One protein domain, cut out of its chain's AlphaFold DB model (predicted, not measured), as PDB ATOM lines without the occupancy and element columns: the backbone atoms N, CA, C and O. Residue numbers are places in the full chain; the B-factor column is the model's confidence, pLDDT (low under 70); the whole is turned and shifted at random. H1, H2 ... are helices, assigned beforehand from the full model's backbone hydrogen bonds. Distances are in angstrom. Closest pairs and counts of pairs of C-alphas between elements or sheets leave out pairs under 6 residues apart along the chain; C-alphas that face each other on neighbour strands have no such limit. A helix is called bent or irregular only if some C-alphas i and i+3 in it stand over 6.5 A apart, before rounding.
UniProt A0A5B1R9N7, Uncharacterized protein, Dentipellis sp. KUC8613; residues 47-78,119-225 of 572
ATOM      1  N   SER A  47     168.647 207.567  87.530       66.25
ATOM      2  CA  SER A  47     169.848 207.052  86.880       66.25
ATOM      3  C   SER A  47     169.849 205.526  86.940       66.25
ATOM      4  O   SER A  47     169.412 204.888  87.901       66.25
ATOM      5  N   THR A  48     170.256 204.905  85.837       71.25
ATOM      6  CA  THR A  48     170.242 203.449  85.715       71.25
ATOM      7  C   THR A  48     171.215 202.851  86.731       71.25
ATOM      8  O   THR A  48     172.421 203.044  86.618       71.25
ATOM      9  N   GLY A  49     170.679 202.123  87.717       76.50
ATOM     10  CA  GLY A  49     171.459 201.470  88.774       76.50
ATOM     11  C   GLY A  49     171.590 202.252  90.085       76.50
ATOM     12  O   GLY A  49     172.295 201.779  90.971       76.50
ATOM     13  N   ASP A  50     170.926 203.401  90.232       81.44
ATOM     14  CA  ASP A  50     170.888 204.160  91.486       81.44
ATOM     15  C   ASP A  50     169.537 203.968  92.186       81.44
ATOM     16  O   ASP A  50     168.545 204.642  91.898       81.44
ATOM     17  N   GLU A  51     169.467 202.968  93.064       82.19
ATOM     18  CA  GLU A  51     168.262 202.731  93.856       82.19
ATOM     19  C   GLU A  51     168.071 203.855  94.891       82.19
ATOM     20  O   GLU A  51     169.053 204.358  95.445       82.19
ATOM     21  N   PRO A  52     166.822 204.269  95.178       82.62
ATOM     22  CA  PRO A  52     166.557 205.229  96.242       82.62
ATOM     23  C   PRO A  52     167.149 204.768  97.577       82.62
ATOM     24  O   PRO A  52     167.010 203.600  97.952       82.62
ATOM     25  N   GLY A  53     167.771 205.690  98.312       80.12
ATOM     26  CA  GLY A  53     168.275 205.409  99.656       80.12
ATOM     27  C   GLY A  53     167.138 204.984 100.590       80.12
ATOM     28  O   GLY A  53     166.014 205.481 100.489       80.12
ATOM     29  N   THR A  54     167.398 204.069 101.526       80.50
ATOM     30  CA  THR A  54     166.381 203.622 102.504       80.50
ATOM     31  C   THR A  54     165.958 204.732 103.477       80.50
ATOM     32  O   THR A  54     164.905 204.652 104.112       80.50
ATOM     33  N   ASP A  55     166.763 205.784 103.569       76.75
ATOM     34  CA  ASP A  55     166.571 207.007 104.339       76.75
ATOM     35  C   ASP A  55     166.013 208.178 103.510       76.75
ATOM     36  O   ASP A  55     165.634 209.201 104.085       76.75
ATOM     37  N   GLN A  56     165.866 208.017 102.190       80.94
ATOM     38  CA  GLN A  56     165.374 209.051 101.282       80.94
ATOM     39  C   GLN A  56     163.886 209.332 101.523       80.94
ATOM     40  O   GLN A  56     162.986 208.647 101.028       80.94
ATOM     41  N   LYS A  57     163.614 210.377 102.302       80.12
ATOM     42  CA  LYS A  57     162.265 210.867 102.592       80.12
ATOM     43  C   LYS A  57     162.064 212.235 101.961       80.12
ATOM     44  O   LYS A  57     163.018 212.933 101.622       80.12
ATOM     45  N   ALA A  58     160.800 212.620 101.792       81.31
ATOM     46  CA  ALA A  58     160.491 214.008 101.495       81.31
ATOM     47  C   ALA A  58     161.154 214.883 102.563       81.31
ATOM     48  O   ALA A  58     160.939 214.658 103.758       81.31
ATOM     49  N   ASP A  59     161.966 215.841 102.125       77.62
ATOM     50  CA  ASP A  59     162.634 216.777 103.016       77.62
ATOM     51  C   ASP A  59     161.597 217.767 103.548       77.62
ATOM     52  O   ASP A  59     161.420 218.864 103.025       77.62
ATOM     53  N   LYS A  60     160.843 217.326 104.558       76.81
ATOM     54  CA  LYS A  60     159.868 218.150 105.282       76.81
ATOM     55  C   LYS A  60     160.546 219.083 106.275       76.81
ATOM     56  O   LYS A  60     159.848 219.878 106.898       76.81
ATOM     57  N   SER A  61     161.865 218.952 106.433       64.06
ATOM     58  CA  SER A  61     162.642 219.878 107.223       64.06
ATOM     59  C   SER A  61     162.587 221.226 106.509       64.06
ATOM     60  O   SER A  61     162.852 221.380 105.313       64.06
ATOM     61  N   ASP A  62     162.123 222.214 107.249       58.59
ATOM     62  CA  ASP A  62     162.066 223.602 106.812       58.59
ATOM     63  C   ASP A  62     163.411 224.307 107.102       58.59
ATOM     64  O   ASP A  62     163.598 225.521 107.007       58.59
ATOM     65  N   ASP A  63     164.391 223.484 107.459       50.94
ATOM     66  CA  ASP A  63     165.649 223.802 108.106       50.94
ATOM     67  C   ASP A  63     166.632 224.445 107.106       50.94
ATOM     68  O   ASP A  63     167.603 225.092 107.490       50.94
ATOM     69  N   GLY A  64     166.328 224.354 105.802       46.62
ATOM     70  CA  GLY A  64     166.999 225.066 104.706       46.62
ATOM     71  C   GLY A  64     166.548 226.525 104.513       46.62
ATOM     72  O   GLY A  64     166.838 227.129 103.474       46.62
ATOM     73  N   GLY A  65     165.810 227.075 105.480       44.31
ATOM     74  CA  GLY A  65     165.300 228.443 105.541       44.31
ATOM     75  C   GLY A  65     163.785 228.393 105.612       44.31
ATOM     76  O   GLY A  65     163.211 228.022 104.593       44.31
ATOM     77  N   GLY A  66     163.221 228.754 106.770       39.69
ATOM     78  CA  GLY A  66     161.864 228.437 107.237       39.69
ATOM     79  C   GLY A  66     160.686 228.627 106.264       39.69
ATOM     80  O   GLY A  66     160.857 228.907 105.078       39.69
ATOM     81  N   VAL A  67     159.456 228.552 106.792       39.34
ATOM     82  CA  VAL A  67     158.178 228.613 106.047       39.34
ATOM     83  C   VAL A  67     158.109 229.825 105.116       39.34
ATOM     84  O   VAL A  67     157.388 229.831 104.120       39.34
ATOM     85  N   ASP A  68     158.977 230.794 105.391       45.28
ATOM     86  CA  ASP A  68     159.255 232.014 104.673       45.28
ATOM     87  C   ASP A  68     160.511 231.983 103.769       45.28
ATOM     88  O   ASP A  68     161.181 233.001 103.588       45.28
ATOM     89  N   GLY A  69     160.830 230.877 103.090       41.22
ATOM     90  CA  GLY A  69     161.792 230.886 101.966       41.22
ATOM     91  C   GLY A  69     161.500 231.956 100.895       41.22
ATOM     92  O   GLY A  69     162.362 232.278 100.076       41.22
ATOM     93  N   ASP A  70     160.301 232.541 100.940       43.81
ATOM     94  CA  ASP A  70     159.833 233.671 100.146       43.81
ATOM     95  C   ASP A  70     160.136 235.072 100.750       43.81
ATOM     96  O   ASP A  70     160.076 236.068 100.016       43.81
ATOM     97  N   THR A  71     160.513 235.210 102.031       41.91
ATOM     98  CA  THR A  71     160.801 236.515 102.680       41.91
ATOM     99  C   THR A  71     162.281 236.829 102.862       41.91
ATOM    100  O   THR A  71     162.592 237.985 103.150       41.91
ATOM    101  N   ALA A  72     163.196 235.877 102.636       42.03
ATOM    102  CA  ALA A  72     164.639 236.112 102.710       42.03
ATOM    103  C   ALA A  72     165.068 237.131 101.639       42.03
ATOM    104  O   ALA A  72     165.391 236.804 100.499       42.03
ATOM    105  N   ALA A  73     164.967 238.418 101.942       40.94
ATOM    106  CA  ALA A  73     165.444 239.499 101.103       40.94
ATOM    107  C   ALA A  73     166.894 239.760 101.489       40.94
ATOM    108  O   ALA A  73     167.130 240.605 102.333       40.94
ATOM    109  N   GLY A  74     167.828 238.995 100.911       40.56
ATOM    110  CA  GLY A  74     169.226 239.379 100.653       40.56
ATOM    111  C   GLY A  74     170.015 240.166 101.709       40.56
ATOM    112  O   GLY A  74     170.992 240.812 101.337       40.56
ATOM    113  N   SER A  75     169.648 240.155 102.989       39.97
ATOM    114  CA  SER A  75     170.380 240.854 104.033       39.97
ATOM    115  C   SER A  75     171.382 239.878 104.631       39.97
ATOM    116  O   SER A  75     171.042 238.899 105.288       39.97
ATOM    117  N   GLY A  76     172.664 240.153 104.406       38.44
ATOM    118  CA  GLY A  76     173.772 239.437 105.036       38.44
ATOM    119  C   GLY A  76     173.879 239.669 106.548       38.44
ATOM    120  O   GLY A  76     174.958 239.471 107.088       38.44
ATOM    121  N   ALA A  77     172.813 240.105 107.227       35.06
ATOM    122  CA  ALA A  77     172.719 240.232 108.677       35.06
ATOM    123  C   ALA A  77     171.864 239.061 109.183       35.06
ATOM    124  O   ALA A  77     170.668 238.993 108.921       35.06
ATOM    125  N   GLY A  78     172.524 238.081 109.799       33.62
ATOM    126  CA  GLY A  78     172.030 236.714 109.958       33.62
ATOM    127  C   GLY A  78     170.622 236.586 110.533       33.62
ATOM    128  O   GLY A  78     170.310 237.250 111.509       33.62
ATOM    129  N   LEU A 119     178.233 242.534 109.933       64.69
ATOM    130  CA  LEU A 119     177.750 241.432 109.104       64.69
ATOM    131  C   LEU A 119     178.425 240.129 109.573       64.69
ATOM    132  O   LEU A 119     179.658 240.105 109.658       64.69
ATOM    133  N   PRO A 120     177.678 239.053 109.878       68.06
ATOM    134  CA  PRO A 120     178.266 237.753 110.164       68.06
ATOM    135  C   PRO A 120     179.230 237.305 109.059       68.06
ATOM    136  O   PRO A 120     179.113 237.675 107.882       68.06
ATOM    137  N   ALA A 121     180.203 236.483 109.455       74.81
ATOM    138  CA  ALA A 121     181.084 235.820 108.506       74.81
ATOM    139  C   ALA A 121     180.249 235.028 107.489       74.81
ATOM    140  O   ALA A 121     179.222 234.441 107.838       74.81
ATOM    141  N   SER A 122     180.685 235.027 106.227       74.69
ATOM    142  CA  SER A 122     180.029 234.222 105.201       74.69
ATOM    143  C   SER A 122     180.047 232.752 105.634       74.69
ATOM    144  O   SER A 122     181.097 232.282 106.084       74.69
ATOM    145  N   PRO A 123     178.933 232.015 105.493       78.69
ATOM    146  CA  PRO A 123     178.941 230.584 105.760       78.69
ATOM    147  C   PRO A 123     179.958 229.865 104.849       78.69
ATOM    148  O   PRO A 123     180.370 230.413 103.818       78.69
ATOM    149  N   PRO A 124     180.403 228.648 105.201       82.31
ATOM    150  CA  PRO A 124     181.219 227.845 104.301       82.31
ATOM    151  C   PRO A 124     180.443 227.564 103.010       82.31
ATOM    152  O   PRO A 124     179.249 227.257 103.038       82.31
ATOM    153  N   ARG A 125     181.121 227.692 101.866       88.19
ATOM    154  CA  ARG A 125     180.511 227.422 100.562       88.19
ATOM    155  C   ARG A 125     180.201 225.923 100.452       88.19
ATOM    156  O   ARG A 125     181.117 225.123 100.653       88.19
ATOM    157  N   PRO A 126     178.967 225.524 100.098       87.88
ATOM    158  CA  PRO A 126     178.678 224.132  99.769       87.88
ATOM    159  C   PRO A 126     179.545 223.663  98.591       87.88
ATOM    160  O   PRO A 126     179.924 224.467  97.737       87.88
ATOM    161  N   GLY A 127     179.865 222.367  98.521       85.00
ATOM    162  CA  GLY A 127     180.621 221.818  97.391       85.00
ATOM    163  C   GLY A 127     179.935 222.100  96.047       85.00
ATOM    164  O   GLY A 127     178.717 222.292  95.996       85.00
ATOM    165  N   SER A 128     180.684 222.090  94.944       84.31
ATOM    166  CA  SER A 128     180.091 222.230  93.609       84.31
ATOM    167  C   SER A 128     179.233 221.007  93.263       84.31
ATOM    168  O   SER A 128     179.724 219.886  93.411       84.31
ATOM    169  N   PRO A 129     177.976 221.189  92.818       81.81
ATOM    170  CA  PRO A 129     177.128 220.079  92.421       81.81
ATOM    171  C   PRO A 129     177.712 219.400  91.175       81.81
ATOM    172  O   PRO A 129     178.302 220.085  90.328       81.81
ATOM    173  N   PRO A 130     177.556 218.074  91.039       84.00
ATOM    174  CA  PRO A 130     177.976 217.357  89.842       84.00
ATOM    175  C   PRO A 130     177.278 217.897  88.582       84.00
ATOM    176  O   PRO A 130     176.247 218.565  88.642       84.00
ATOM    177  N   VAL A 131     177.839 217.629  87.404       86.25
ATOM    178  CA  VAL A 131     177.128 217.874  86.138       86.25
ATOM    179  C   VAL A 131     176.069 216.774  85.989       86.25
ATOM    180  O   VAL A 131     176.422 215.600  86.146       86.25
ATOM    181  N   PRO A 132     174.788 217.106  85.744       81.69
ATOM    182  CA  PRO A 132     173.752 216.098  85.562       81.69
ATOM    183  C   PRO A 132     174.023 215.291  84.289       81.69
ATOM    184  O   PRO A 132     174.727 215.738  83.381       81.69
ATOM    185  N   SER A 133     173.460 214.086  84.217       79.56
ATOM    186  CA  SER A 133     173.503 213.292  82.987       79.56
ATOM    187  C   SER A 133     172.789 214.032  81.853       79.56
ATOM    188  O   SER A 133     171.747 214.645  82.082       79.56
ATOM    189  N   SER A 134     173.284 213.907  80.617       81.38
ATOM    190  CA  SER A 134     172.612 214.448  79.423       81.38
ATOM    191  C   SER A 134     171.190 213.907  79.232       81.38
ATOM    192  O   SER A 134     170.378 214.536  78.553       81.38
ATOM    193  N   ASP A 135     170.888 212.755  79.837       78.62
ATOM    194  CA  ASP A 135     169.582 212.097  79.767       78.62
ATOM    195  C   ASP A 135     168.592 212.597  80.835       78.62
ATOM    196  O   ASP A 135     167.391 212.324  80.737       78.62
ATOM    197  N   ASP A 136     169.063 213.348  81.840       72.56
ATOM    198  CA  ASP A 136     168.211 214.008  82.827       72.56
ATOM    199  C   ASP A 136     167.883 215.431  82.362       72.56
ATOM    200  O   ASP A 136     168.498 216.409  82.776       72.56
ATOM    201  N   SER A 137     166.868 215.574  81.505       73.44
ATOM    202  CA  SER A 137     166.430 216.895  81.031       73.44
ATOM    203  C   SER A 137     165.980 217.832  82.157       73.44
ATOM    204  O   SER A 137     166.001 219.049  81.982       73.44
ATOM    205  N   PHE A 138     165.567 217.286  83.306       72.12
ATOM    206  CA  PHE A 138     165.142 218.074  84.460       72.12
ATOM    207  C   PHE A 138     166.351 218.596  85.235       72.12
ATOM    208  O   PHE A 138     166.471 219.807  85.432       72.12
ATOM    209  N   GLY A 139     167.280 217.705  85.585       76.19
ATOM    210  CA  GLY A 139     168.572 218.058  86.160       76.19
ATOM    211  C   GLY A 139     169.366 218.982  85.252       76.19
ATOM    212  O   GLY A 139     169.922 219.950  85.751       76.19
ATOM    213  N   GLN A 140     169.347 218.781  83.931       79.56
ATOM    214  CA  GLN A 140     169.981 219.680  82.966       79.56
ATOM    215  C   GLN A 140     169.323 221.058  82.962       79.56
ATOM    216  O   GLN A 140     170.026 222.056  82.958       79.56
ATOM    217  N   ALA A 141     167.996 221.154  83.033       71.31
ATOM    218  CA  ALA A 141     167.329 222.450  83.096       71.31
ATOM    219  C   ALA A 141     167.563 223.174  84.431       71.31
ATOM    220  O   ALA A 141     167.716 224.396  84.444       71.31
ATOM    221  N   ILE A 142     167.630 222.442  85.549       72.31
ATOM    222  CA  ILE A 142     168.069 222.996  86.835       72.31
ATOM    223  C   ILE A 142     169.536 223.403  86.745       72.31
ATOM    224  O   ILE A 142     169.877 224.482  87.201       72.31
ATOM    225  N   TYR A 143     170.407 222.584  86.163       80.06
ATOM    226  CA  TYR A 143     171.824 222.879  85.983       80.06
ATOM    227  C   TYR A 143     172.010 224.117  85.117       80.06
ATOM    228  O   TYR A 143     172.738 225.013  85.513       80.06
ATOM    229  N   ASP A 144     171.301 224.235  84.002       77.12
ATOM    230  CA  ASP A 144     171.307 225.414  83.144       77.12
ATOM    231  C   ASP A 144     170.755 226.628  83.890       77.12
ATOM    232  O   ASP A 144     171.302 227.717  83.760       77.12
ATOM    233  N   ALA A 145     169.706 226.458  84.707       70.25
ATOM    234  CA  ALA A 145     169.168 227.517  85.554       70.25
ATOM    235  C   ALA A 145     170.161 227.946  86.642       70.25
ATOM    236  O   ALA A 145     170.317 229.141  86.842       70.25
ATOM    237  N   VAL A 146     170.849 227.006  87.297       69.69
ATOM    238  CA  VAL A 146     171.873 227.217  88.336       69.69
ATOM    239  C   VAL A 146     173.137 227.847  87.738       69.69
ATOM    240  O   VAL A 146     173.746 228.716  88.352       69.69
ATOM    241  N   ASN A 147     173.496 227.447  86.518       75.00
ATOM    242  CA  ASN A 147     174.624 227.974  85.754       75.00
ATOM    243  C   ASN A 147     174.252 229.169  84.880       75.00
ATOM    244  O   ASN A 147     175.112 229.688  84.156       75.00
ATOM    245  N   LYS A 148     173.007 229.669  84.955       74.56
ATOM    246  CA  LYS A 148     172.717 231.008  84.448       74.56
ATOM    247  C   LYS A 148     173.703 231.958  85.098       74.56
ATOM    248  O   LYS A 148     174.081 231.819  86.262       74.56
ATOM    249  N   LYS A 149     174.081 232.991  84.353       78.81
ATOM    250  CA  LYS A 149     174.864 234.093  84.898       78.81
ATOM    251  C   LYS A 149     173.996 234.901  85.870       78.81
ATOM    252  O   LYS A 149     173.570 236.006  85.554       78.81
ATOM    253  N   PHE A 150     173.724 234.378  87.063       81.81
ATOM    254  CA  PHE A 150     173.137 235.141  88.166       81.81
ATOM    255  C   PHE A 150     174.063 236.267  88.632       81.81
ATOM    256  O   PHE A 150     173.628 237.252  89.217       81.81
ATOM    257  N   GLY A 151     175.355 236.143  88.325       82.50
ATOM    258  CA  GLY A 151     176.342 237.201  88.481       82.50
ATOM    259  C   GLY A 151     176.319 238.262  87.382       82.50
ATOM    260  O   GLY A 151     177.193 239.112  87.410       82.50
ATOM    261  N   ARG A 152     175.375 238.256  86.428       92.19
ATOM    262  CA  ARG A 152     175.361 239.212  85.298       92.19
ATOM    263  C   ARG A 152     175.262 240.685  85.718       92.19
ATOM    264  O   ARG A 152     175.690 241.557  84.979       92.19
ATOM    265  N   TRP A 153     174.768 240.977  86.924       91.31
ATOM    266  CA  TRP A 153     174.817 242.330  87.497       91.31
ATOM    267  C   TRP A 153     176.258 242.822  87.744       91.31
ATOM    268  O   TRP A 153     176.496 244.025  87.826       91.31
ATOM    269  N   LYS A 154     177.235 241.907  87.851       89.19
ATOM    270  CA  LYS A 154     178.673 242.219  87.926       89.19
ATOM    271  C   LYS A 154     179.227 242.686  86.581       89.19
ATOM    272  O   LYS A 154     180.299 243.277  86.545       89.19
ATOM    273  N   ASP A 155     178.522 242.450  85.488       91.88
ATOM    274  CA  ASP A 155     178.954 242.916  84.174       91.88
ATOM    275  C   ASP A 155     178.363 244.305  83.861       91.88
ATOM    276  O   ASP A 155     178.717 244.915  82.861       91.88
ATOM    277  N   CYS A 156     177.487 244.840  84.724       91.50
ATOM    278  CA  CYS A 156     176.911 246.172  84.557       91.50
ATOM    279  C   CYS A 156     177.946 247.279  84.814       91.50
ATOM    280  O   CYS A 156     178.690 247.246  85.801       91.50
ATOM    281  N   GLU A 157     177.942 248.290  83.946       90.44
ATOM    282  CA  GLU A 157     178.805 249.476  84.042       90.44
ATOM    283  C   GLU A 157     178.148 250.616  84.837       90.44
ATOM    284  O   GLU A 157     178.839 251.436  85.444       90.44
ATOM    285  N   ASP A 158     176.814 250.632  84.909       91.69
ATOM    286  CA  ASP A 158     176.038 251.622  85.650       91.69
ATOM    287  C   ASP A 158     175.178 251.002  86.765       91.69
ATOM    288  O   ASP A 158     174.776 249.834  86.721       91.69
ATOM    289  N   TYR A 159     174.903 251.817  87.785       89.62
ATOM    290  CA  TYR A 159     174.196 251.406  88.996       89.62
ATOM    291  C   TYR A 159     172.726 251.046  88.737       89.62
ATOM    292  O   TYR A 159     172.233 250.062  89.282       89.62
ATOM    293  N   GLU A 160     172.030 251.815  87.897       91.38
ATOM    294  CA  GLU A 160     170.603 251.620  87.616       91.38
ATOM    295  C   GLU A 160     170.355 250.286  86.904       91.38
ATOM    296  O   GLU A 160     169.459 249.519  87.273       91.38
ATOM    297  N   SER A 161     171.190 249.959  85.919       92.75
ATOM    298  CA  SER A 161     171.194 248.646  85.280       92.75
ATOM    299  C   SER A 161     171.583 247.556  86.271       92.75
ATOM    300  O   SER A 161     170.936 246.505  86.303       92.75
ATOM    301  N   ALA A 162     172.594 247.797  87.112       93.19
ATOM    302  CA  ALA A 162     173.057 246.822  88.093       93.19
ATOM    303  C   ALA A 162     171.971 246.457  89.111       93.19
ATOM    304  O   ALA A 162     171.744 245.269  89.331       93.19
ATOM    305  N   ILE A 163     171.270 247.431  89.703       92.75
ATOM    306  CA  ILE A 163     170.246 247.162  90.724       92.75
ATOM    307  C   ILE A 163     169.018 246.462  90.128       92.75
ATOM    308  O   ILE A 163     168.524 245.490  90.702       92.75
ATOM    309  N   LYS A 164     168.568 246.869  88.932       92.44
ATOM    310  CA  LYS A 164     167.473 246.193  88.209       92.44
ATOM    311  C   LYS A 164     167.852 244.758  87.855       92.44
ATOM    312  O   LYS A 164     167.051 243.836  88.012       92.44
ATOM    313  N   THR A 165     169.094 244.560  87.425       93.62
ATOM    314  CA  THR A 165     169.623 243.241  87.084       93.62
ATOM    315  C   THR A 165     169.787 242.366  88.323       93.62
ATOM    316  O   THR A 165     169.413 241.195  88.280       93.62
ATOM    317  N   ALA A 166     170.281 242.910  89.436       92.62
ATOM    318  CA  ALA A 166     170.387 242.209  90.712       92.62
ATOM    319  C   ALA A 166     169.005 241.790  91.231       92.62
ATOM    320  O   ALA A 166     168.834 240.645  91.646       92.62
ATOM    321  N   PHE A 167     167.997 242.660  91.114       92.12
ATOM    322  CA  PHE A 167     166.608 242.327  91.431       92.12
ATOM    323  C   PHE A 167     166.061 241.192  90.556       92.12
ATOM    324  O   PHE A 167     165.491 240.234  91.078       92.12
ATOM    325  N   ALA A 168     166.288 241.235  89.240       90.12
ATOM    326  CA  ALA A 168     165.901 240.142  88.348       90.12
ATOM    327  C   ALA A 168     166.611 238.824  88.714       90.12
ATOM    328  O   ALA A 168     165.973 237.775  88.783       90.12
ATOM    329  N   CYS A 169     167.912 238.875  89.025       90.56
ATOM    330  CA  CYS A 169     168.666 237.710  89.496       90.56
ATOM    331  C   CYS A 169     168.086 237.166  90.809       90.56
ATOM    332  O   CYS A 169     167.927 235.957  90.945       90.56
ATOM    333  N   ALA A 170     167.722 238.037  91.755       90.31
ATOM    334  CA  ALA A 170     167.090 237.655  93.017       90.31
ATOM    335  C   ALA A 170     165.764 236.907  92.798       90.31
ATOM    336  O   ALA A 170     165.511 235.889  93.442       90.31
ATOM    337  N   GLN A 171     164.925 237.377  91.869       87.69
ATOM    338  CA  GLN A 171     163.676 236.695  91.512       87.69
ATOM    339  C   GLN A 171     163.928 235.317  90.884       87.69
ATOM    340  O   GLN A 171     163.230 234.352  91.202       87.69
ATOM    341  N   GLU A 172     164.944 235.208  90.025       86.69
ATOM    342  CA  GLU A 172     165.334 233.935  89.419       86.69
ATOM    343  C   GLU A 172     165.899 232.948  90.456       86.69
ATOM    344  O   GLU A 172     165.509 231.781  90.437       86.69
ATOM    345  N   TYR A 173     166.735 233.403  91.400       87.94
ATOM    346  CA  TYR A 173     167.206 232.580  92.523       87.94
ATOM    347  C   TYR A 173     166.033 232.010  93.314       87.94
ATOM    348  O   TYR A 173     165.951 230.800  93.526       87.94
ATOM    349  N   ARG A 174     165.088 232.871  93.711       86.25
ATOM    350  CA  ARG A 174     163.923 232.462  94.504       86.25
ATOM    351  C   ARG A 174     163.086 231.411  93.801       86.25
ATOM    352  O   ARG A 174     162.756 230.395  94.403       86.25
ATOM    353  N   GLY A 175     162.755 231.615  92.529       83.88
ATOM    354  CA  GLY A 175     161.945 230.622  91.835       83.88
ATOM    355  C   GLY A 175     162.693 229.304  91.584       83.88
ATOM    356  O   GLY A 175     162.062 228.251  91.658       83.88
ATOM    357  N   ALA A 176     164.019 229.324  91.394       84.62
ATOM    358  CA  ALA A 176     164.819 228.102  91.290       84.62
ATOM    359  C   ALA A 176     164.855 227.334  92.625       84.62
ATOM    360  O   ALA A 176     164.603 226.127  92.653       84.62
ATOM    361  N   ILE A 177     165.063 228.042  93.744       87.31
ATOM    362  CA  ILE A 177     164.987 227.478  95.102       87.31
ATOM    363  C   ILE A 177     163.595 226.884  95.359       87.31
ATOM    364  O   ILE A 177     163.486 225.761  95.847       87.31
ATOM    365  N   LYS A 178     162.525 227.597  94.986       85.38
ATOM    366  CA  LYS A 178     161.132 227.151  95.146       85.38
ATOM    367  C   LYS A 178     160.840 225.866  94.367       85.38
ATOM    368  O   LYS A 178     160.151 224.990  94.889       85.38
ATOM    369  N   ILE A 179     161.352 225.730  93.139       83.81
ATOM    370  CA  ILE A 179     161.219 224.490  92.358       83.81
ATOM    371  C   ILE A 179     161.926 223.337  93.072       83.81
ATOM    372  O   ILE A 179     161.301 222.304  93.298       83.81
ATOM    373  N   LEU A 180     163.194 223.518  93.458       88.19
ATOM    374  CA  LEU A 180     163.967 222.473  94.136       88.19
ATOM    375  C   LEU A 180     163.317 222.043  95.452       88.19
ATOM    376  O   LEU A 180     163.193 220.849  95.703       88.19
ATOM    377  N   ARG A 181     162.821 222.995  96.254       88.75
ATOM    378  CA  ARG A 181     162.056 222.686  97.472       88.75
ATOM    379  C   ARG A 181     160.839 221.829  97.163       88.75
ATOM    380  O   ARG A 181     160.680 220.791  97.780       88.75
ATOM    381  N   LYS A 182     160.026 222.200  96.170       86.75
ATOM    382  CA  LYS A 182     158.840 221.415  95.790       86.75
ATOM    383  C   LYS A 182     159.178 220.002  95.319       86.75
ATOM    384  O   LYS A 182     158.401 219.090  95.581       86.75
ATOM    385  N   VAL A 183     160.303 219.820  94.628       86.94
ATOM    386  CA  VAL A 183     160.786 218.496  94.208       86.94
ATOM    387  C   VAL A 183     161.192 217.668  95.428       86.94
ATOM    388  O   VAL A 183     160.694 216.557  95.595       86.94
ATOM    389  N   LEU A 184     162.034 218.229  96.300       89.75
ATOM    390  CA  LEU A 184     162.575 217.559  97.490       89.75
ATOM    391  C   LEU A 184     161.514 217.306  98.578       89.75
ATOM    392  O   LEU A 184     161.586 216.307  99.285       89.75
ATOM    393  N   GLN A 185     160.493 218.161  98.683       90.38
ATOM    394  CA  GLN A 185     159.372 218.042  99.630       90.38
ATOM    395  C   GLN A 185     158.225 217.165  99.120       90.38
ATOM    396  O   GLN A 185     157.290 216.864  99.862       90.38
ATOM    397  N   SER A 186     158.233 216.780  97.843       88.38
ATOM    398  CA  SER A 186     157.141 216.001  97.270       88.38
ATOM    399  C   SER A 186     157.194 214.558  97.770       88.38
ATOM    400  O   SER A 186     158.049 213.784  97.342       88.38
ATOM    401  N   ASP A 187     156.202 214.169  98.577       88.31
ATOM    402  CA  ASP A 187     156.006 212.790  99.061       88.31
ATOM    403  C   ASP A 187     155.954 211.750  97.920       88.31
ATOM    404  O   ASP A 187     156.230 210.571  98.123       88.31
ATOM    405  N   SER A 188     155.611 212.170  96.698       86.19
ATOM    406  CA  SER A 188     155.495 211.292  95.533       86.19
ATOM    407  C   SER A 188     156.722 211.278  94.617       86.19
ATOM    408  O   SER A 188     156.869 210.309  93.859       86.19
ATOM    409  N   THR A 189     157.558 212.322  94.659       85.06
ATOM    410  CA  THR A 189     158.702 212.522  93.750       85.06
ATOM    411  C   THR A 189     160.021 212.232  94.448       85.06
ATOM    412  O   THR A 189     160.826 211.479  93.908       85.06
ATOM    413  N   ALA A 190     160.220 212.768  95.656       88.06
ATOM    414  CA  ALA A 190     161.472 212.646  96.388       88.06
ATOM    415  C   ALA A 190     161.914 211.188  96.594       88.06
ATOM    416  O   ALA A 190     163.054 210.904  96.243       88.06
ATOM    417  N   PRO A 191     161.048 210.232  97.002       88.00
ATOM    418  CA  PRO A 191     161.451 208.829  97.184       88.00
ATOM    419  C   PRO A 191     161.781 208.072  95.887       88.00
ATOM    420  O   PRO A 191     162.123 206.896  95.937       88.00
ATOM    421  N   LYS A 192     161.600 208.692  94.713       86.75
ATOM    422  CA  LYS A 192     161.797 208.056  93.398       86.75
ATOM    423  C   LYS A 192     162.985 208.614  92.619       86.75
ATOM    424  O   LYS A 192     163.220 208.147  91.509       86.75
ATOM    425  N   LEU A 193     163.679 209.623  93.147       81.88
ATOM    426  CA  LEU A 193     164.754 210.305  92.423       81.88
ATOM    427  C   LEU A 193     166.001 209.426  92.233       81.88
ATOM    428  O   LEU A 193     166.694 209.636  91.250       81.88
ATOM    429  N   GLY A 194     166.233 208.433  93.101       87.50
ATOM    430  CA  GLY A 194     167.563 207.832  93.272       87.50
ATOM    431  C   GLY A 194     168.377 208.634  94.294       87.50
ATOM    432  O   GLY A 194     168.059 209.802  94.559       87.50
ATOM    433  N   ASN A 195     169.368 208.008  94.925       86.81
ATOM    434  CA  ASN A 195     170.192 208.631  95.962       86.81
ATOM    435  C   ASN A 195     171.103 209.738  95.399       86.81
ATOM    436  O   ASN A 195     171.282 210.796  96.007       86.81
ATOM    437  N   LYS A 196     171.661 209.523  94.208       86.31
ATOM    438  CA  LYS A 196     172.558 210.442  93.509       86.31
ATOM    439  C   LYS A 196     171.833 211.716  93.089       86.31
ATOM    440  O   LYS A 196     172.317 212.806  93.386       86.31
ATOM    441  N   GLU A 197     170.684 211.601  92.425       85.75
ATOM    442  CA  GLU A 197     169.883 212.757  92.003       85.75
ATOM    443  C   GLU A 197     169.322 213.538  93.197       85.75
ATOM    444  O   GLU A 197     169.309 214.769  93.178       85.75
ATOM    445  N   TYR A 198     168.877 212.845  94.250       88.12
ATOM    446  CA  TYR A 198     168.398 213.501  95.467       88.12
ATOM    447  C   TYR A 198     169.506 214.325  96.127       88.12
ATOM    448  O   TYR A 198     169.323 215.522  96.354       88.12
ATOM    449  N   THR A 199     170.675 213.711  96.331       87.31
ATOM    450  CA  THR A 199     171.866 214.380  96.879       87.31
ATOM    451  C   THR A 199     172.289 215.573  96.014       87.31
ATOM    452  O   THR A 199     172.579 216.650  96.538       87.31
ATOM    453  N   ASP A 200     172.281 215.427  94.684       87.38
ATOM    454  CA  ASP A 200     172.566 216.529  93.754       87.38
ATOM    455  C   ASP A 200     171.578 217.690  93.942       87.38
ATOM    456  O   ASP A 200     171.983 218.852  94.032       87.38
ATOM    457  N   TYR A 201     170.278 217.411  94.056       89.12
ATOM    458  CA  TYR A 201     169.261 218.452  94.217       89.12
ATOM    459  C   TYR A 201     169.343 219.152  95.573       89.12
ATOM    460  O   TYR A 201     169.190 220.378  95.626       89.12
ATOM    461  N   GLU A 202     169.638 218.426  96.652       89.25
ATOM    462  CA  GLU A 202     169.923 219.024  97.958       89.25
ATOM    463  C   GLU A 202     171.141 219.949  97.896       89.25
ATOM    464  O   GLU A 202     171.072 221.107  98.327       89.25
ATOM    465  N   GLN A 203     172.233 219.481  97.288       88.62
ATOM    466  CA  GLN A 203     173.465 220.247  97.142       88.62
ATOM    467  C   GLN A 203     173.258 221.507  96.288       88.62
ATOM    468  O   GLN A 203     173.716 222.595  96.651       88.62
ATOM    469  N   ARG A 204     172.515 221.408  95.178       88.31
ATOM    470  CA  ARG A 204     172.140 222.563  94.345       88.31
ATOM    471  C   ARG A 204     171.282 223.559  95.102       88.31
ATOM    472  O   ARG A 204     171.520 224.761  94.993       88.31
ATOM    473  N   ARG A 205     170.294 223.085  95.868       90.12
ATOM    474  CA  ARG A 205     169.454 223.953  96.702       90.12
ATOM    475  C   ARG A 205     170.323 224.703  97.704       90.12
ATOM    476  O   ARG A 205     170.204 225.922  97.796       90.12
ATOM    477  N   ALA A 206     171.216 223.998  98.400       89.06
ATOM    478  CA  ALA A 206     172.148 224.598  99.347       89.06
ATOM    479  C   ALA A 206     173.044 225.653  98.677       89.06
ATOM    480  O   ALA A 206     173.185 226.753  99.210       89.06
ATOM    481  N   MET A 207     173.587 225.377  97.483       88.50
ATOM    482  CA  MET A 207     174.358 226.369  96.722       88.50
ATOM    483  C   MET A 207     173.533 227.595  96.322       88.50
ATOM    484  O   MET A 207     174.016 228.713  96.456       88.50
ATOM    485  N   LEU A 208     172.306 227.419  95.824       88.50
ATOM    486  CA  LEU A 208     171.468 228.554  95.431       88.50
ATOM    487  C   LEU A 208     171.109 229.424  96.633       88.50
ATOM    488  O   LEU A 208     171.148 230.644  96.524       88.50
ATOM    489  N   VAL A 209     170.783 228.812  97.776       88.44
ATOM    490  CA  VAL A 209     170.537 229.534  99.035       88.44
ATOM    491  C   VAL A 209     171.796 230.289  99.464       88.44
ATOM    492  O   VAL A 209     171.709 231.467  99.810       88.44
ATOM    493  N   TYR A 210     172.963 229.647  99.378       89.00
ATOM    494  CA  TYR A 210     174.253 230.270  99.659       89.00
ATOM    495  C   TYR A 210     174.511 231.489  98.762       89.00
ATOM    496  O   TYR A 210     174.684 232.599  99.265       89.00
ATOM    497  N   ASP A 211     174.474 231.320  97.441       88.38
ATOM    498  CA  ASP A 211     174.736 232.401  96.490       88.38
ATOM    499  C   ASP A 211     173.710 233.534  96.620       88.38
ATOM    500  O   ASP A 211     174.068 234.714  96.572       88.38
ATOM    501  N   PHE A 212     172.438 233.191  96.842       89.62
ATOM    502  CA  PHE A 212     171.374 234.160  97.077       89.62
ATOM    503  C   PHE A 212     171.599 234.959  98.370       89.62
ATOM    504  O   PHE A 212     171.412 236.176  98.373       89.62
ATOM    505  N   SER A 213     172.077 234.313  99.440       86.06
ATOM    506  CA  SER A 213     172.441 234.996 100.692       86.06
ATOM    507  C   SER A 213     173.609 235.975 100.515       86.06
ATOM    508  O   SER A 213     173.668 237.005 101.186       86.06
ATOM    509  N   LEU A 214     174.513 235.696  99.568       88.62
ATOM    510  CA  LEU A 214     175.640 236.566  99.237       88.62
ATOM    511  C   LEU A 214     175.314 237.625  98.182       88.62
ATOM    512  O   LEU A 214     176.116 238.537  97.990       88.62
ATOM    513  N   LEU A 215     174.178 237.532  97.487       90.44
ATOM    514  CA  LEU A 215     173.819 238.452  96.407       90.44
ATOM    515  C   LEU A 215     173.815 239.908  96.880       90.44
ATOM    516  O   LEU A 215     174.476 240.742  96.265       90.44
ATOM    517  N   GLY A 216     173.112 240.195  97.981       89.88
ATOM    518  CA  GLY A 216     173.054 241.537  98.562       89.88
ATOM    519  C   GLY A 216     174.437 242.021  98.985       89.88
ATOM    520  O   GLY A 216     174.884 243.066  98.540       89.88
ATOM    521  N   ARG A 217     175.186 241.211  99.744       87.81
ATOM    522  CA  ARG A 217     176.551 241.558 100.178       87.81
ATOM    523  C   ARG A 217     177.483 241.869  99.003       87.81
ATOM    524  O   ARG A 217     178.108 242.921  98.988       87.81
ATOM    525  N   ASN A 218     177.536 240.990  98.003       89.94
ATOM    526  CA  ASN A 218     178.385 241.168  96.827       89.94
ATOM    527  C   ASN A 218     177.974 242.406  96.015       89.94
ATOM    528  O   ASN A 218     178.835 243.100  95.474       89.94
ATOM    529  N   PHE A 219     176.668 242.673  95.905       92.19
ATOM    530  CA  PHE A 219     176.168 243.893  95.277       92.19
ATOM    531  C   PHE A 219     176.640 245.124  96.053       92.19
ATOM    532  O   PHE A 219     177.180 246.054  95.456       92.19
ATOM    533  N   ALA A 220     176.499 245.102  97.379       90.88
ATOM    534  CA  ALA A 220     176.902 246.190  98.253       90.88
ATOM    535  C   ALA A 220     178.406 246.474  98.198       90.88
ATOM    536  O   ALA A 220     178.794 247.628  98.061       90.88
ATOM    537  N   ASP A 221     179.236 245.432  98.237       86.06
ATOM    538  CA  ASP A 221     180.697 245.543  98.171       86.06
ATOM    539  C   ASP A 221     181.170 246.243  96.889       86.06
ATOM    540  O   ASP A 221     182.213 246.888  96.879       86.06
ATOM    541  N   ARG A 222     180.406 246.137  95.797       87.56
ATOM    542  CA  ARG A 222     180.727 246.815  94.538       87.56
ATOM    543  C   ARG A 222     180.116 248.207  94.433       87.56
ATOM    544  O   ARG A 222     180.751 249.110  93.899       87.56
ATOM    545  N   TRP A 223     178.858 248.347  94.836       88.69
ATOM    546  CA  TRP A 223     178.035 249.496  94.460       88.69
ATOM    547  C   TRP A 223     177.660 250.410  95.614       88.69
ATOM    548  O   TRP A 223     177.164 251.491  95.345       88.69
ATOM    549  N   LEU A 224     177.847 249.993  96.865       89.56
ATOM    550  CA  LEU A 224     177.377 250.716  98.052       89.56
ATOM    551  C   LEU A 224     178.458 250.874  99.123       89.56
ATOM    552  O   LEU A 224     178.164 251.397 100.194       89.56
ATOM    553  N   ASP A 225     179.678 250.392  98.889       87.19
ATOM    554  CA  ASP A 225     180.740 250.445  99.889       87.19
ATOM    555  C   ASP A 225     181.096 251.904 100.216       87.19
ATOM    556  O   ASP A 225     181.730 252.601  99.425       87.19
TER     557      ASP A 225
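Overview. This is residues 47 to 78 and 119 to 225 of the 572 residues of an uncharacterized protein of Dentipellis sp. KUC8613 (UniProt A0A5B1R9N7). Two long helices, H3 and the bent H4, run side by side in opposite ways as a helical hairpin along the longest axis, loosening where the arm H4b turns off. The short helices H1 and H2 follow one after the other along this pair, and two long stretches with no named element, residues 47 to 78 and 119 to 136, run outside the helices. The 139 residues printed have four named helices, in the order H1, H2, H3, H4, and no named strand; the class is all helix, with 71 residues in named elements. The whole is compact, with a radius of gyration of the C-alphas of 16.3 A, but elongated in outline, spanning 50 by 31 by 23 A.

Arrangement. H1, residues 137 to 146, only just touches H3, residues 159 to 184, with 3 pairs of C-alphas within 8 A and with residue 176 of H3 alone; the closest C-alphas, of Ala 145 and Ala 176, are 7.2 A apart. They run opposite ways at a shallow tilt of 33 degrees, only just short of steep. H2, residues 150 to 155, is apart from H1. H2 and H3 form a helical hairpin, opposite ways at a shallow tilt of 12 degrees; the closest C-alphas, of Trp 153 and Ala 162, are 4.9 A apart, and H3 touches H2 with residues 161 to 173 alone. H3 is the hub, touching three helices. H4, residues 195 to 223, was assigned as one helix by its hydrogen bonds but is bent: C-alphas 213 and 216 are 6.9 A apart, and its arms H4a, residues 195 to 213, and H4b, residues 216 to 223, stand at a steep tilt of 45 degrees. H3 and H4a form a helical hairpin, opposite ways at a shallow tilt of 28 degrees, with the closest C-alphas, of Ile 177 and Arg 205, 5.9 A apart. H1 and H4a only just touch, with 3 pairs of C-alphas within 8 A, the closest being those of Val 146 and Leu 208 at 7.2 A. H4b is close to H3 but not clearly touching; the closest C-alphas, of Tyr 159 and Trp 223, are 6.9 A apart. In H1, H3, H4a and H4b every O i to N i+4 pair is within hydrogen-bond range; in H2 it is 0 of 2, beside 2 of 3 O i to N i+3 pairs.

Along the chain. H1 begins at C-alpha 137, (166.430, 216.895, 81.031), and is 13.8 A long from first to last C-alpha. H2 is 10.5 A long and irregular, with C-alphas 150 and 153 7.4 A apart. H3 is 36.8 A long, starting at C-alpha 159, (174.196, 251.406, 88.996). H4a is 26.9 A long and H4b 10.2 A, ending at C-alpha 223, (178.035, 249.496, 94.460).

Size, cuts and confidence. The two C-alphas farthest apart, of Thr 54 and Asp 158, are 51.8 A apart. Residues 79 to 118 are cut out, and C-alphas 78 and 119 are 7.5 A apart across the cut. The links H1 to H2 and H2 to H3 are tight, and H3 to H4 is short. The mean pLDDT of the printed part is 79.3; residues 47, 61 to 78, 119 to 120 and 146 are under 70.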